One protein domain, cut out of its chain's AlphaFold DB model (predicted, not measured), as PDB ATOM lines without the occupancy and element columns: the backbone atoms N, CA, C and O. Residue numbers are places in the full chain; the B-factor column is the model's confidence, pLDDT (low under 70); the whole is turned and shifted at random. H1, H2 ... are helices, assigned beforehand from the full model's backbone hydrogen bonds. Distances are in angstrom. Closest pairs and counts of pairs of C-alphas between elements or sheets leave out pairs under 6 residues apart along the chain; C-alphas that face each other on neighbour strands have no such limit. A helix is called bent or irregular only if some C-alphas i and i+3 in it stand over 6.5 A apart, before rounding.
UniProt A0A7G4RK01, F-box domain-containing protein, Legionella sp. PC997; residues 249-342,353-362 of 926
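Overview. This is residues 249 to 342 and 353 to 362 of the 926 residues of the protein "F-box domain-containing protein" of Legionella sp. PC997 (UniProt A0A7G4RK01). Short helix H3 lies in the middle, with H2 crossing it on one side, the end of H1 reaching it, and the hairpin of H4 and H5a packed on it. H5 then bends away, and residues 335 to 341 stick out, while H6, after a cut, lies apart from the other helices. The printed part has 104 residues with six named helices, H1 to H6 in order, no named strand, and the class all helix. It is compact, with a radius of gyration of the C-alphas of 14.2 A and spans of 38 by 33 by 29 A.

Arrangement. H1, residues 254 to 265, only just touches H3, residues 285 to 294, with 3 pairs of C-alphas within 8 A; the closest are those of Val 261 and Thr 294, 5.7 A apart. H2, residues 268 to 278, touches H3 about perpendicular at 74 degrees, the closest C-alphas being Leu 273 and Tyr 291 at 6.6 A. H5, residues 317 to 339, was assigned as one helix by its hydrogen bonds but is bent, with C-alphas 329 and 332 7.4 A apart; its arms H5a, residues 317 to 329, and H5b, residues 332 to 339, stand at a steep tilt of 54 degrees. H4, residues 303 to 309, and H5a form a hairpin at a shallow tilt of 23 degrees, opposite ways, with closest C-alphas Arg 307 and Phe 327 at 7.6 A. Every O i to N i+4 pair is within hydrogen-bond range in H1, H2, H3, H4, H5a and H6, residues 353 to 359, against 3 of 4 in H5b.

Along the chain. H1 begins at C-alpha 254 (293.704, 158.780, 221.298) and measures 16.5 A; H5a measures 18.3 A. H6 ends at C-alpha 359 (299.858, 160.002, 214.457).

Size, cuts and confidence. Residues 343 to 352 are not printed, and C-alphas 342 and 353 are 20.4 A apart. Of the links printed whole, none is long. Residues 298 and 329 to 342 have pLDDT under 70.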
ATOM      1  N   LEU A 249     291.328 165.510 227.809       81.88
ATOM      2  CA  LEU A 249     291.857 165.128 226.490       81.88
ATOM      3  C   LEU A 249     293.383 164.943 226.487       81.88
ATOM      4  O   LEU A 249     293.906 164.150 225.711       81.88
ATOM      5  N   ASN A 250     294.101 165.642 227.367       82.56
ATOM      6  CA  ASN A 250     295.555 165.530 227.493       82.56
ATOM      7  C   ASN A 250     296.043 164.305 228.289       82.56
ATOM      8  O   ASN A 250     297.244 164.006 228.240       82.56
ATOM      9  N   GLN A 251     295.157 163.643 229.043       79.44
ATOM     10  CA  GLN A 251     295.483 162.536 229.955       79.44
ATOM     11  C   GLN A 251     295.101 161.155 229.411       79.44
ATOM     12  O   GLN A 251     295.661 160.157 229.859       79.44
ATOM     13  N   ILE A 252     294.167 161.100 228.466       78.44
ATOM     14  CA  ILE A 252     293.603 159.859 227.921       78.44
ATOM     15  C   ILE A 252     294.264 159.444 226.603       78.44
ATOM     16  O   ILE A 252     294.994 160.216 225.973       78.44
ATOM     17  N   THR A 253     294.015 158.205 226.184       80.44
ATOM     18  CA  THR A 253     294.501 157.685 224.897       80.44
ATOM     19  C   THR A 253     293.767 158.322 223.710       80.44
ATOM     20  O   THR A 253     292.691 158.899 223.864       80.44
ATOM     21  N   ALA A 254     294.335 158.228 222.500       74.56
ATOM     22  CA  ALA A 254     293.704 158.780 221.298       74.56
ATOM     23  C   ALA A 254     292.318 158.160 221.034       74.56
ATOM     24  O   ALA A 254     291.377 158.888 220.735       74.56
ATOM     25  N   GLU A 255     292.190 156.842 221.214       70.81
ATOM     26  CA  GLU A 255     290.932 156.096 221.078       70.81
ATOM     27  C   GLU A 255     289.859 156.621 222.049       70.81
ATOM     28  O   GLU A 255     288.805 157.086 221.615       70.81
ATOM     29  N   GLU A 256     290.173 156.683 223.348       76.75
ATOM     30  CA  GLU A 256     289.265 157.211 224.380       76.75
ATOM     31  C   GLU A 256     288.906 158.687 224.151       76.75
ATOM     32  O   GLU A 256     287.784 159.118 224.434       76.75
ATOM     33  N   ALA A 257     289.848 159.481 223.633       79.81
ATOM     34  CA  ALA A 257     289.618 160.885 223.327       79.81
ATOM     35  C   ALA A 257     288.601 161.072 222.204       79.81
ATOM     36  O   ALA A 257     287.713 161.918 222.327       79.81
ATOM     37  N   TYR A 258     288.689 160.288 221.131       77.06
ATOM     38  CA  TYR A 258     287.738 160.395 220.029       77.06
ATOM     39  C   TYR A 258     286.325 159.983 220.446       77.06
ATOM     40  O   TYR A 258     285.380 160.712 220.141       77.06
ATOM     41  N   ASP A 259     286.173 158.907 221.218       71.94
ATOM     42  CA  ASP A 259     284.865 158.498 221.748       71.94
ATOM     43  C   ASP A 259     284.266 159.556 222.686       71.94
ATOM     44  O   ASP A 259     283.080 159.899 222.593       71.94
ATOM     45  N   PHE A 260     285.094 160.149 223.553       79.88
ATOM     46  CA  PHE A 260     284.668 161.250 224.415       79.88
ATOM     47  C   PHE A 260     284.195 162.466 223.605       79.88
ATOM     48  O   PHE A 260     283.154 163.054 223.915       79.88
ATOM     49  N   VAL A 261     284.943 162.852 222.569       80.81
ATOM     50  CA  VAL A 261     284.647 164.024 221.730       80.81
ATOM     51  C   VAL A 261     283.317 163.863 221.005       80.81
ATOM     52  O   VAL A 261     282.537 164.815 220.952       80.81
ATOM     53  N   GLU A 262     283.006 162.667 220.513       71.88
ATOM     54  CA  GLU A 262     281.709 162.368 219.899       71.88
ATOM     55  C   GLU A 262     280.556 162.554 220.882       71.88
ATOM     56  O   GLU A 262     279.599 163.282 220.603       71.88
ATOM     57  N   GLY A 263     280.693 161.988 222.082       71.31
ATOM     58  CA  GLY A 263     279.728 162.189 223.160       71.31
ATOM     59  C   GLY A 263     279.581 163.660 223.550       71.31
ATOM     60  O   GLY A 263     278.469 164.113 223.825       71.31
ATOM     61  N   TYR A 264     280.678 164.428 223.539       77.94
ATOM     62  CA  TYR A 264     280.701 165.862 223.833       77.94
ATOM     63  C   TYR A 264     280.039 166.711 222.735       77.94
ATOM     64  O   TYR A 264     279.359 167.688 223.052       77.94
ATOM     65  N   ARG A 265     280.136 166.337 221.455       77.69
ATOM     66  CA  ARG A 265     279.511 167.071 220.333       77.69
ATOM     67  C   ARG A 265     277.983 167.073 220.378       77.69
ATOM     68  O   ARG A 265     277.350 168.041 219.953       77.69
ATOM     69  N   CYS A 266     277.359 166.041 220.944       70.25
ATOM     70  CA  CYS A 266     275.896 165.909 221.009       70.25
ATOM     71  C   CYS A 266     275.202 166.878 221.988       70.25
ATOM     72  O   CYS A 266     273.993 166.790 222.219       70.25
ATOM     73  N   THR A 267     275.937 167.805 222.587       71.62
ATOM     74  CA  THR A 267     275.600 168.344 223.901       71.62
ATOM     75  C   THR A 267     275.273 169.818 223.829       71.62
ATOM     76  O   THR A 267     275.675 170.501 222.890       71.62
ATOM     77  N   THR A 268     274.483 170.315 224.780       72.81
ATOM     78  CA  THR A 268     274.042 171.716 224.783       72.81
ATOM     79  C   THR A 268     275.214 172.688 224.837       72.81
ATOM     80  O   THR A 268     275.185 173.702 224.159       72.81
ATOM     81  N   GLU A 269     276.273 172.338 225.552       79.50
ATOM     82  CA  GLU A 269     277.440 173.170 225.808       79.50
ATOM     83  C   GLU A 269     278.363 173.239 224.592       79.50
ATOM     84  O   GLU A 269     278.766 174.331 224.203       79.50
ATOM     85  N   TYR A 270     278.604 172.114 223.908       83.62
ATOM     86  CA  TYR A 270     279.277 172.153 222.606       83.62
ATOM     87  C   TYR A 270     278.452 172.948 221.580       83.62
ATOM     88  O   TYR A 270     279.000 173.772 220.852       83.62
ATOM     89  N   LYS A 271     277.123 172.756 221.544       83.44
ATOM     90  CA  LYS A 271     276.226 173.540 220.676       83.44
ATOM     91  C   LYS A 271     276.280 175.036 221.006       83.44
ATOM     92  O   LYS A 271     276.221 175.846 220.087       83.44
ATOM     93  N   SER A 272     276.436 175.405 222.278       82.12
ATOM     94  CA  SER A 272     276.657 176.791 222.701       82.12
ATOM     95  C   SER A 272     278.005 177.328 222.219       82.12
ATOM     96  O   SER A 272     278.012 178.393 221.617       82.12
ATOM     97  N   LEU A 273     279.114 176.598 222.401       84.56
ATOM     98  CA  LEU A 273     280.437 177.000 221.890       84.56
ATOM     99  C   LEU A 273     280.422 177.198 220.371       84.56
ATOM    100  O   LEU A 273     280.882 178.217 219.863       84.56
ATOM    101  N   LYS A 274     279.827 176.244 219.651       85.88
ATOM    102  CA  LYS A 274     279.633 176.327 218.204       85.88
ATOM    103  C   LYS A 274     278.809 177.559 217.818       85.88
ATOM    104  O   LYS A 274     279.219 178.306 216.940       85.88
ATOM    105  N   SER A 275     277.700 177.813 218.513       83.94
ATOM    106  CA  SER A 275     276.861 178.992 218.277       83.94
ATOM    107  C   SER A 275     277.613 180.304 218.530       83.94
ATOM    108  O   SER A 275     277.486 181.235 217.738       83.94
ATOM    109  N   LEU A 276     278.447 180.388 219.575       84.56
ATOM    110  CA  LEU A 276     279.276 181.572 219.834       84.56
ATOM    111  C   LEU A 276     280.225 181.862 218.663       84.56
ATOM    112  O   LEU A 276     280.371 183.018 218.277       84.56
ATOM    113  N   ILE A 277     280.808 180.823 218.060       83.88
ATOM    114  CA  ILE A 277     281.684 180.953 216.887       83.88
ATOM    115  C   ILE A 277     280.902 181.347 215.640       83.88
ATOM    116  O   ILE A 277     281.292 182.292 214.961       83.88
ATOM    117  N   GLU A 278     279.776 180.687 215.366       82.56
ATOM    118  CA  GLU A 278     278.912 181.002 214.219       82.56
ATOM    119  C   GLU A 278     278.410 182.456 214.246       82.56
ATOM    120  O   GLU A 278     278.230 183.069 213.194       82.56
ATOM    121  N   HIS A 279     278.236 183.033 215.440       81.62
ATOM    122  CA  HIS A 279     277.777 184.412 215.637       81.62
ATOM    123  C   HIS A 279     278.908 185.409 215.948       81.62
ATOM    124  O   HIS A 279     278.618 186.563 216.261       81.62
ATOM    125  N   ASN A 280     280.183 185.008 215.849       77.50
ATOM    126  CA  ASN A 280     281.357 185.846 216.147       77.50
ATOM    127  C   ASN A 280     281.319 186.521 217.537       77.50
ATOM    128  O   ASN A 280     281.733 187.671 217.701       77.50
ATOM    129  N   MET A 281     280.810 185.816 218.544       79.62
ATOM    130  CA  MET A 281     280.731 186.301 219.921       79.62
ATOM    131  C   MET A 281     282.088 186.165 220.638       79.62
ATOM    132  O   MET A 281     282.863 185.260 220.323       79.62
ATOM    133  N   PRO A 282     282.397 187.038 221.617       76.88
ATOM    134  CA  PRO A 282     283.644 186.953 222.371       76.88
ATOM    135  C   PRO A 282     283.704 185.661 223.191       76.88
ATOM    136  O   PRO A 282     282.727 185.273 223.831       76.88
ATOM    137  N   MET A 283     284.876 185.030 223.198       81.62
ATOM    138  CA  MET A 283     285.168 183.802 223.941       81.62
ATOM    139  C   MET A 283     286.518 183.920 224.646       81.62
ATOM    140  O   MET A 283     287.403 184.648 224.195       81.62
ATOM    141  N   SER A 284     286.693 183.167 225.722       85.44
ATOM    142  CA  SER A 284     287.977 182.968 226.392       85.44
ATOM    143  C   SER A 284     288.913 182.045 225.600       85.44
ATOM    144  O   SER A 284     288.477 181.232 224.781       85.44
ATOM    145  N   ASP A 285     290.217 182.116 225.889       84.50
ATOM    146  CA  ASP A 285     291.238 181.259 225.265       84.50
ATOM    147  C   ASP A 285     290.930 179.762 225.428       84.50
ATOM    148  O   ASP A 285     291.142 178.965 224.514       84.50
ATOM    149  N   GLN A 286     290.400 179.379 226.594       85.38
ATOM    150  CA  GLN A 286     290.048 177.998 226.920       85.38
ATOM    151  C   GLN A 286     288.803 177.528 226.160       85.38
ATOM    152  O   GLN A 286     288.755 176.379 225.733       85.38
ATOM    153  N   GLU A 287     287.811 178.395 225.946       86.62
ATOM    154  CA  GLU A 287     286.630 178.078 225.129       86.62
ATOM    155  C   GLU A 287     287.019 177.845 223.669       86.62
ATOM    156  O   GLU A 287     286.609 176.847 223.072       86.62
ATOM    157  N   VAL A 288     287.884 178.705 223.124       86.12
ATOM    158  CA  VAL A 288     288.410 178.556 221.761       86.12
ATOM    159  C   VAL A 288     289.243 177.286 221.624       86.12
ATOM    160  O   VAL A 288     289.031 176.521 220.683       86.12
ATOM    161  N   ALA A 289     290.164 177.021 222.554       86.88
ATOM    162  CA  ALA A 289     290.975 175.807 222.528       86.88
ATOM    163  C   ALA A 289     290.106 174.545 222.645       86.88
ATOM    164  O   ALA A 289     290.268 173.613 221.860       86.88
ATOM    165  N   CYS A 290     289.133 174.534 223.560       88.19
ATOM    166  CA  CYS A 290     288.195 173.427 223.731       88.19
ATOM    167  C   CYS A 290     287.377 173.175 222.460       88.19
ATOM    168  O   CYS A 290     287.248 172.026 222.036       88.19
ATOM    169  N   TYR A 291     286.867 174.226 221.812       88.44
ATOM    170  CA  TYR A 291     286.191 174.087 220.525       88.44
ATOM    171  C   TYR A 291     287.132 173.534 219.452       88.44
ATOM    172  O   TYR A 291     286.804 172.544 218.809       88.44
ATOM    173  N   MET A 292     288.328 174.102 219.285       86.62
ATOM    174  CA  MET A 292     289.288 173.652 218.270       86.62
ATOM    175  C   MET A 292     289.676 172.180 218.442       86.62
ATOM    176  O   MET A 292     289.747 171.437 217.460       86.62
ATOM    177  N   LEU A 293     289.858 171.733 219.685       87.94
ATOM    178  CA  LEU A 293     290.147 170.338 219.994       87.94
ATOM    179  C   LEU A 293     288.959 169.418 219.724       87.94
ATOM    180  O   LEU A 293     289.193 168.265 219.402       87.94
ATOM    181  N   THR A 294     287.715 169.887 219.829       87.62
ATOM    182  CA  THR A 294     286.513 169.033 219.777       87.62
ATOM    183  C   THR A 294     285.653 169.233 218.527       87.62
ATOM    184  O   THR A 294     284.710 168.473 218.328       87.62
ATOM    185  N   ARG A 295     285.948 170.197 217.647       85.81
ATOM    186  CA  ARG A 295     285.101 170.539 216.490       85.81
ATOM    187  C   ARG A 295     285.017 169.434 215.439       85.81
ATOM    188  O   ARG A 295     286.000 168.733 215.217       85.81
ATOM    189  N   HIS A 296     283.871 169.310 214.773       78.31
ATOM    190  CA  HIS A 296     283.668 168.440 213.598       78.31
ATOM    191  C   HIS A 296     283.483 169.222 212.289       78.31
ATOM    192  O   HIS A 296     283.552 168.642 211.206       78.31
ATOM    193  N   ASP A 297     283.219 170.524 212.383       72.75
ATOM    194  CA  ASP A 297     283.031 171.418 211.247       72.75
ATOM    195  C   ASP A 297     284.333 172.126 210.862       72.75
ATOM    196  O   ASP A 297     285.292 172.209 211.631       72.75
ATOM    197  N   SER A 298     284.360 172.632 209.630       69.88
ATOM    198  CA  SER A 298     285.486 173.408 209.117       69.88
ATOM    199  C   SER A 298     285.515 174.840 209.647       69.88
ATOM    200  O   SER A 298     286.535 175.497 209.496       69.88
ATOM    201  N   HIS A 299     284.449 175.326 210.296       77.19
ATOM    202  CA  HIS A 299     284.387 176.701 210.794       77.19
ATOM    203  C   HIS A 299     285.486 176.965 211.831       77.19
ATOM    204  O   HIS A 299     285.725 176.162 212.738       77.19
ATOM    205  N   LEU A 300     286.188 178.084 211.652       77.44
ATOM    206  CA  LEU A 300     287.265 178.527 212.525       77.44
ATOM    207  C   LEU A 300     286.830 179.762 213.326       77.44
ATOM    208  O   LEU A 300     286.138 180.629 212.790       77.44
ATOM    209  N   PRO A 301     287.267 179.881 214.590       78.38
ATOM    210  CA  PRO A 301     287.171 181.126 215.341       78.38
ATOM    211  C   PRO A 301     288.081 182.207 214.732       78.38
ATOM    212  O   PRO A 301     288.890 181.938 213.842       78.38
ATOM    213  N   ASN A 302     287.956 183.447 215.217       78.44
ATOM    214  CA  ASN A 302     288.702 184.596 214.695       78.44
ATOM    215  C   ASN A 302     290.218 184.304 214.594       78.44
ATOM    216  O   ASN A 302     290.856 183.888 215.564       78.44
ATOM    217  N   ILE A 303     290.800 184.548 213.415       72.31
ATOM    218  CA  ILE A 303     292.204 184.241 213.091       72.31
ATOM    219  C   ILE A 303     293.188 184.982 214.009       72.31
ATOM    220  O   ILE A 303     294.204 184.410 214.414       72.31
ATOM    221  N   GLU A 304     292.906 186.236 214.369       73.31
ATOM    222  CA  GLU A 304     293.754 187.009 215.286       73.31
ATOM    223  C   GLU A 304     293.701 186.436 216.704       73.31
ATOM    224  O   GLU A 304     294.727 186.343 217.387       73.31
ATOM    225  N   GLN A 305     292.526 185.963 217.118       76.25
ATOM    226  CA  GLN A 305     292.340 185.280 218.392       76.25
ATOM    227  C   GLN A 305     293.099 183.943 218.412       76.25
ATOM    228  O   GLN A 305     293.863 183.691 219.341       76.25
ATOM    229  N   LEU A 306     293.000 183.133 217.352       78.00
ATOM    230  CA  LEU A 306     293.771 181.889 217.205       78.00
ATOM    231  C   LEU A 306     295.284 182.125 217.246       78.00
ATOM    232  O   LEU A 306     296.003 181.390 217.928       78.00
ATOM    233  N   ARG A 307     295.775 183.160 216.552       78.00
ATOM    234  CA  ARG A 307     297.199 183.527 216.552       78.00
ATOM    235  C   ARG A 307     297.684 183.871 217.958       78.00
ATOM    236  O   ARG A 307     298.762 183.434 218.351       78.00
ATOM    237  N   THR A 308     296.881 184.623 218.706       79.38
ATOM    238  CA  THR A 308     297.197 185.032 220.082       79.38
ATOM    239  C   THR A 308     297.243 183.819 221.015       79.38
ATOM    240  O   THR A 308     298.210 183.637 221.760       79.38
ATOM    241  N   ILE A 309     296.260 182.921 220.898       81.94
ATOM    242  CA  ILE A 309     296.133 181.710 221.721       81.94
ATOM    243  C   ILE A 309     297.285 180.725 221.493       81.94
ATOM    244  O   ILE A 309     297.780 180.134 222.450       81.94
ATOM    245  N   CYS A 310     297.785 180.590 220.259       79.50
ATOM    246  CA  CYS A 310     298.941 179.731 219.954       79.50
ATOM    247  C   CYS A 310     300.203 180.094 220.763       79.50
ATOM    248  O   CYS A 310     301.118 179.275 220.886       79.50
ATOM    249  N   THR A 311     300.257 181.313 221.309       78.00
ATOM    250  CA  THR A 311     301.357 181.837 222.130       78.00
ATOM    251  C   THR A 311     300.976 182.111 223.590       78.00
ATOM    252  O   THR A 311     301.841 182.501 224.373       78.00
ATOM    253  N   ALA A 312     299.717 181.893 223.981       78.19
ATOM    254  CA  ALA A 312     299.214 182.235 225.309       78.19
ATOM    255  C   ALA A 312     299.753 181.292 226.400       78.19
ATOM    256  O   ALA A 312     299.710 180.074 226.263       78.19
ATOM    257  N   THR A 313     300.219 181.837 227.526       75.31
ATOM    258  CA  THR A 313     300.739 181.048 228.664       75.31
ATOM    259  C   THR A 313     299.646 180.380 229.507       75.31
ATOM    260  O   THR A 313     299.959 179.648 230.440       75.31
ATOM    261  N   SER A 314     298.372 180.648 229.207       75.31
ATOM    262  CA  SER A 314     297.187 180.113 229.892       75.31
ATOM    263  C   SER A 314     296.862 178.657 229.522       75.31
ATOM    264  O   SER A 314     296.072 178.020 230.218       75.31
ATOM    265  N   LEU A 315     297.464 178.128 228.447       81.62
ATOM    266  CA  LEU A 315     297.250 176.774 227.932       81.62
ATOM    267  C   LEU A 315     298.504 175.905 228.078       81.62
ATOM    268  O   LEU A 315     299.637 176.383 227.981       81.62
ATOM    269  N   ASP A 316     298.299 174.601 228.253       83.69
ATOM    270  CA  ASP A 316     299.386 173.630 228.316       83.69
ATOM    271  C   ASP A 316     300.137 173.502 226.973       83.69
ATOM    272  O   ASP A 316     299.658 173.871 225.897       83.69
ATOM    273  N   GLU A 317     301.367 172.993 227.036       83.62
ATOM    274  CA  GLU A 317     302.271 172.898 225.886       83.62
ATOM    275  C   GLU A 317     301.760 171.967 224.774       83.62
ATOM    276  O   GLU A 317     301.939 172.280 223.591       83.62
ATOM    277  N   LYS A 318     301.069 170.871 225.119       82.38
ATOM    278  CA  LYS A 318     300.509 169.939 224.128       82.38
ATOM    279  C   LYS A 318     299.385 170.605 223.339       82.38
ATOM    280  O   LYS A 318     299.406 170.573 222.108       82.38
ATOM    281  N   THR A 319     298.462 171.279 224.027       85.50
ATOM    282  CA  THR A 319     297.370 172.033 223.394       85.50
ATOM    283  C   THR A 319     297.910 173.129 222.479       85.50
ATOM    284  O   THR A 319     297.456 173.256 221.341       85.50
ATOM    285  N   ARG A 320     298.930 173.883 222.912       87.00
ATOM    286  CA  ARG A 320     299.567 174.904 222.059       87.00
ATOM    287  C   ARG A 320     300.205 174.307 220.812       87.00
ATOM    288  O   ARG A 320     300.011 174.848 219.728       87.00
ATOM    289  N   THR A 321     300.916 173.191 220.944       83.12
ATOM    290  CA  THR A 321     301.550 172.508 219.805       83.12
ATOM    291  C   THR A 321     300.502 172.034 218.796       83.12
ATOM    292  O   THR A 321     300.649 172.261 217.599       83.12
ATOM    293  N   HIS A 322     299.392 171.459 219.268       84.56
ATOM    294  CA  HIS A 322     298.271 171.056 218.414       84.56
ATOM    295  C   HIS A 322     297.662 172.258 217.674       84.56
ATOM    296  O   HIS A 322     297.509 172.222 216.452       84.56
ATOM    297  N   LEU A 323     297.376 173.356 218.382       84.81
ATOM    298  CA  LEU A 323     296.850 174.576 217.763       84.81
ATOM    299  C   LEU A 323     297.832 175.185 216.759       84.81
ATOM    300  O   LEU A 323     297.393 175.664 215.720       84.81
ATOM    301  N   GLN A 324     299.142 175.117 217.011       83.19
ATOM    302  CA  GLN A 324     300.168 175.570 216.071       83.19
ATOM    303  C   GLN A 324     300.233 174.699 214.813       83.19
ATOM    304  O   GLN A 324     300.317 175.253 213.720       83.19
ATOM    305  N   ILE A 325     300.144 173.369 214.937       78.56
ATOM    306  CA  ILE A 325     300.071 172.454 213.784       78.56
ATOM    307  C   ILE A 325     298.845 172.792 212.935       78.56
ATOM    308  O   ILE A 325     298.963 172.928 211.717       78.56
ATOM    309  N   LEU A 326     297.682 172.980 213.566       76.25
ATOM    310  CA  LEU A 326     296.478 173.415 212.865       76.25
ATOM    311  C   LEU A 326     296.714 174.776 212.208       76.25
ATOM    312  O   LEU A 326     296.567 174.887 211.000       76.25
ATOM    313  N   PHE A 327     297.158 175.788 212.946       75.94
ATOM    314  CA  PHE A 327     297.393 177.140 212.434       75.94
ATOM    315  C   PHE A 327     298.350 177.153 211.230       75.94
ATOM    316  O   PHE A 327     298.042 177.760 210.207       75.94
ATOM    317  N   GLN A 328     299.474 176.436 211.302       72.69
ATOM    318  CA  GLN A 328     300.476 176.372 210.230       72.69
ATOM    319  C   GLN A 328     299.969 175.662 208.968       72.69
ATOM    320  O   GLN A 328     300.378 176.029 207.868       72.69
ATOM    321  N   ASN A 329     299.086 174.670 209.111       65.88
ATOM    322  CA  ASN A 329     298.631 173.845 207.990       65.88
ATOM    323  C   ASN A 329     297.238 174.223 207.446       65.88
ATOM    324  O   ASN A 329     296.934 173.913 206.298       65.88
ATOM    325  N   THR A 330     296.389 174.897 208.229       59.91
ATOM    326  CA  THR A 330     294.985 175.197 207.863       59.91
ATOM    327  C   THR A 330     294.764 176.603 207.304       59.91
ATOM    328  O   THR A 330     293.810 176.817 206.557       59.91
ATOM    329  N   LEU A 331     295.651 177.564 207.585       53.41
ATOM    330  CA  LEU A 331     295.387 178.983 207.308       53.41
ATOM    331  C   LEU A 331     295.342 179.403 205.831       53.41
ATOM    332  O   LEU A 331     294.813 180.470 205.534       53.41
ATOM    333  N   GLU A 332     295.829 178.596 204.892       48.84
ATOM    334  CA  GLU A 332     295.654 178.890 203.458       48.84
ATOM    335  C   GLU A 332     294.359 178.298 202.872       48.84
ATOM    336  O   GLU A 332     293.928 178.717 201.799       48.84
ATOM    337  N   VAL A 333     293.705 177.364 203.574       46.81
ATOM    338  CA  VAL A 333     292.509 176.659 203.083       46.81
ATOM    339  C   VAL A 333     291.236 177.482 203.322       46.81
ATOM    340  O   VAL A 333     290.387 177.558 202.433       46.81
ATOM    341  N   ASP A 334     291.126 178.171 204.465       45.25
ATOM    342  CA  ASP A 334     289.921 178.948 204.810       45.25
ATOM    343  C   ASP A 334     289.898 180.383 204.265       45.25
ATOM    344  O   ASP A 334     288.832 180.915 203.955       45.25
ATOM    345  N   ILE A 335     291.060 181.001 204.034       47.53
ATOM    346  CA  ILE A 335     291.114 182.289 203.318       47.53
ATOM    347  C   ILE A 335     290.703 182.087 201.844       47.53
ATOM    348  O   ILE A 335     290.038 182.939 201.253       47.53
ATOM    349  N   ALA A 336     291.023 180.927 201.256       37.53
ATOM    350  CA  ALA A 336     290.638 180.571 199.889       37.53
ATOM    351  C   ALA A 336     289.153 180.174 199.755       37.53
ATOM    352  O   ALA A 336     288.536 180.467 198.725       37.53
ATOM    353  N   SER A 337     288.556 179.555 200.783       42.69
ATOM    354  CA  SER A 337     287.143 179.144 200.780       42.69
ATOM    355  C   SER A 337     286.180 180.341 200.841       42.69
ATOM    356  O   SER A 337     285.131 180.313 200.195       42.69
ATOM    357  N   GLN A 338     286.569 181.433 201.511       44.66
ATOM    358  CA  GLN A 338     285.809 182.691 201.534       44.66
ATOM    359  C   GLN A 338     286.003 183.554 200.272       44.66
ATOM    360  O   GLN A 338     285.122 184.342 199.929       44.66
ATOM    361  N   ALA A 339     287.130 183.411 199.563       36.94
ATOM    362  CA  ALA A 339     287.502 184.279 198.438       36.94
ATOM    363  C   ALA A 339     287.212 183.703 197.037       36.94
ATOM    364  O   ALA A 339     287.360 184.415 196.044       36.94
ATOM    365  N   GLY A 340     286.805 182.434 196.914       38.00
ATOM    366  CA  GLY A 340     286.351 181.843 195.646       38.00
ATOM    367  C   GLY A 340     287.396 181.761 194.522       38.00
ATOM    368  O   GLY A 340     287.028 181.473 193.385       38.00
ATOM    369  N   CYS A 341     288.680 182.009 194.794       38.47
ATOM    370  CA  CYS A 341     289.754 181.989 193.798       38.47
ATOM    371  C   CYS A 341     291.102 181.624 194.441       38.47
ATOM    372  O   CYS A 341     291.721 182.486 195.053       38.47
ATOM    373  N   LEU A 342     291.535 180.363 194.282       33.22
ATOM    374  CA  LEU A 342     292.914 179.857 194.075       33.22
ATOM    375  C   LEU A 342     292.934 178.322 194.295       33.22
ATOM    376  O   LEU A 342     292.100 177.806 195.042       33.22
ATOM    377  N   PHE A 353     296.873 164.879 205.701       85.38
ATOM    378  CA  PHE A 353     296.325 163.528 205.753       85.38
ATOM    379  C   PHE A 353     297.389 162.494 206.149       85.38
ATOM    380  O   PHE A 353     297.136 161.676 207.026       85.38
ATOM    381  N   GLU A 354     298.605 162.586 205.610       85.81
ATOM    382  CA  GLU A 354     299.749 161.749 206.001       85.81
ATOM    383  C   GLU A 354     300.154 161.978 207.463       85.81
ATOM    384  O   GLU A 354     300.442 161.031 208.202       85.81
ATOM    385  N   LEU A 355     300.121 163.233 207.927       85.69
ATOM    386  CA  LEU A 355     300.360 163.563 209.331       85.69
ATOM    387  C   LEU A 355     299.295 162.934 210.233       85.69
ATOM    388  O   LEU A 355     299.632 162.413 211.298       85.69
ATOM    389  N   PHE A 356     298.028 162.958 209.810       86.69
ATOM    390  CA  PHE A 356     296.951 162.251 210.494       86.69
ATOM    391  C   PHE A 356     297.238 160.745 210.534       86.69
ATOM    392  O   PHE A 356     297.325 160.199 211.633       86.69
ATOM    393  N   LEU A 357     297.486 160.099 209.388       86.00
ATOM    394  CA  LEU A 357     297.766 158.658 209.297       86.00
ATOM    395  C   LEU A 357     298.938 158.219 210.189       86.00
ATOM    396  O   LEU A 357     298.868 157.176 210.833       86.00
ATOM    397  N   THR A 358     299.990 159.033 210.284       85.44
ATOM    398  CA  THR A 358     301.186 158.709 211.081       85.44
ATOM    399  C   THR A 358     300.938 158.800 212.594       85.44
ATOM    400  O   THR A 358     301.597 158.109 213.375       85.44
ATOM    401  N   ASN A 359     300.000 159.646 213.039       82.31
ATOM    402  CA  ASN A 359     299.858 160.002 214.457       82.31
ATOM    403  C   ASN A 359     298.545 159.562 215.115       82.31
ATOM    404  O   ASN A 359     298.505 159.505 216.344       82.31
ATOM    405  N   TYR A 360     297.486 159.249 214.361       76.88
ATOM    406  CA  TYR A 360     296.138 159.088 214.930       76.88
ATOM    407  C   TYR A 360     295.986 157.915 215.915       76.88
ATOM    408  O   TYR A 360     295.097 157.949 216.759       76.88
ATOM    409  N   LEU A 361     296.871 156.912 215.862       71.38
ATOM    410  CA  LEU A 361     296.916 155.810 216.838       71.38
ATOM    411  C   LEU A 361     297.772 156.126 218.077       71.38
ATOM    412  O   LEU A 361     297.636 155.472 219.106       71.38
ATOM    413  N   ASN A 362     298.649 157.129 217.990       79.12
ATOM    414  CA  ASN A 362     299.658 157.424 219.011       79.12
ATOM    415  C   ASN A 362     299.328 158.678 219.834       79.12
ATOM    416  O   ASN A 362     299.774 158.808 220.972       79.12
TER     417      ASN A 362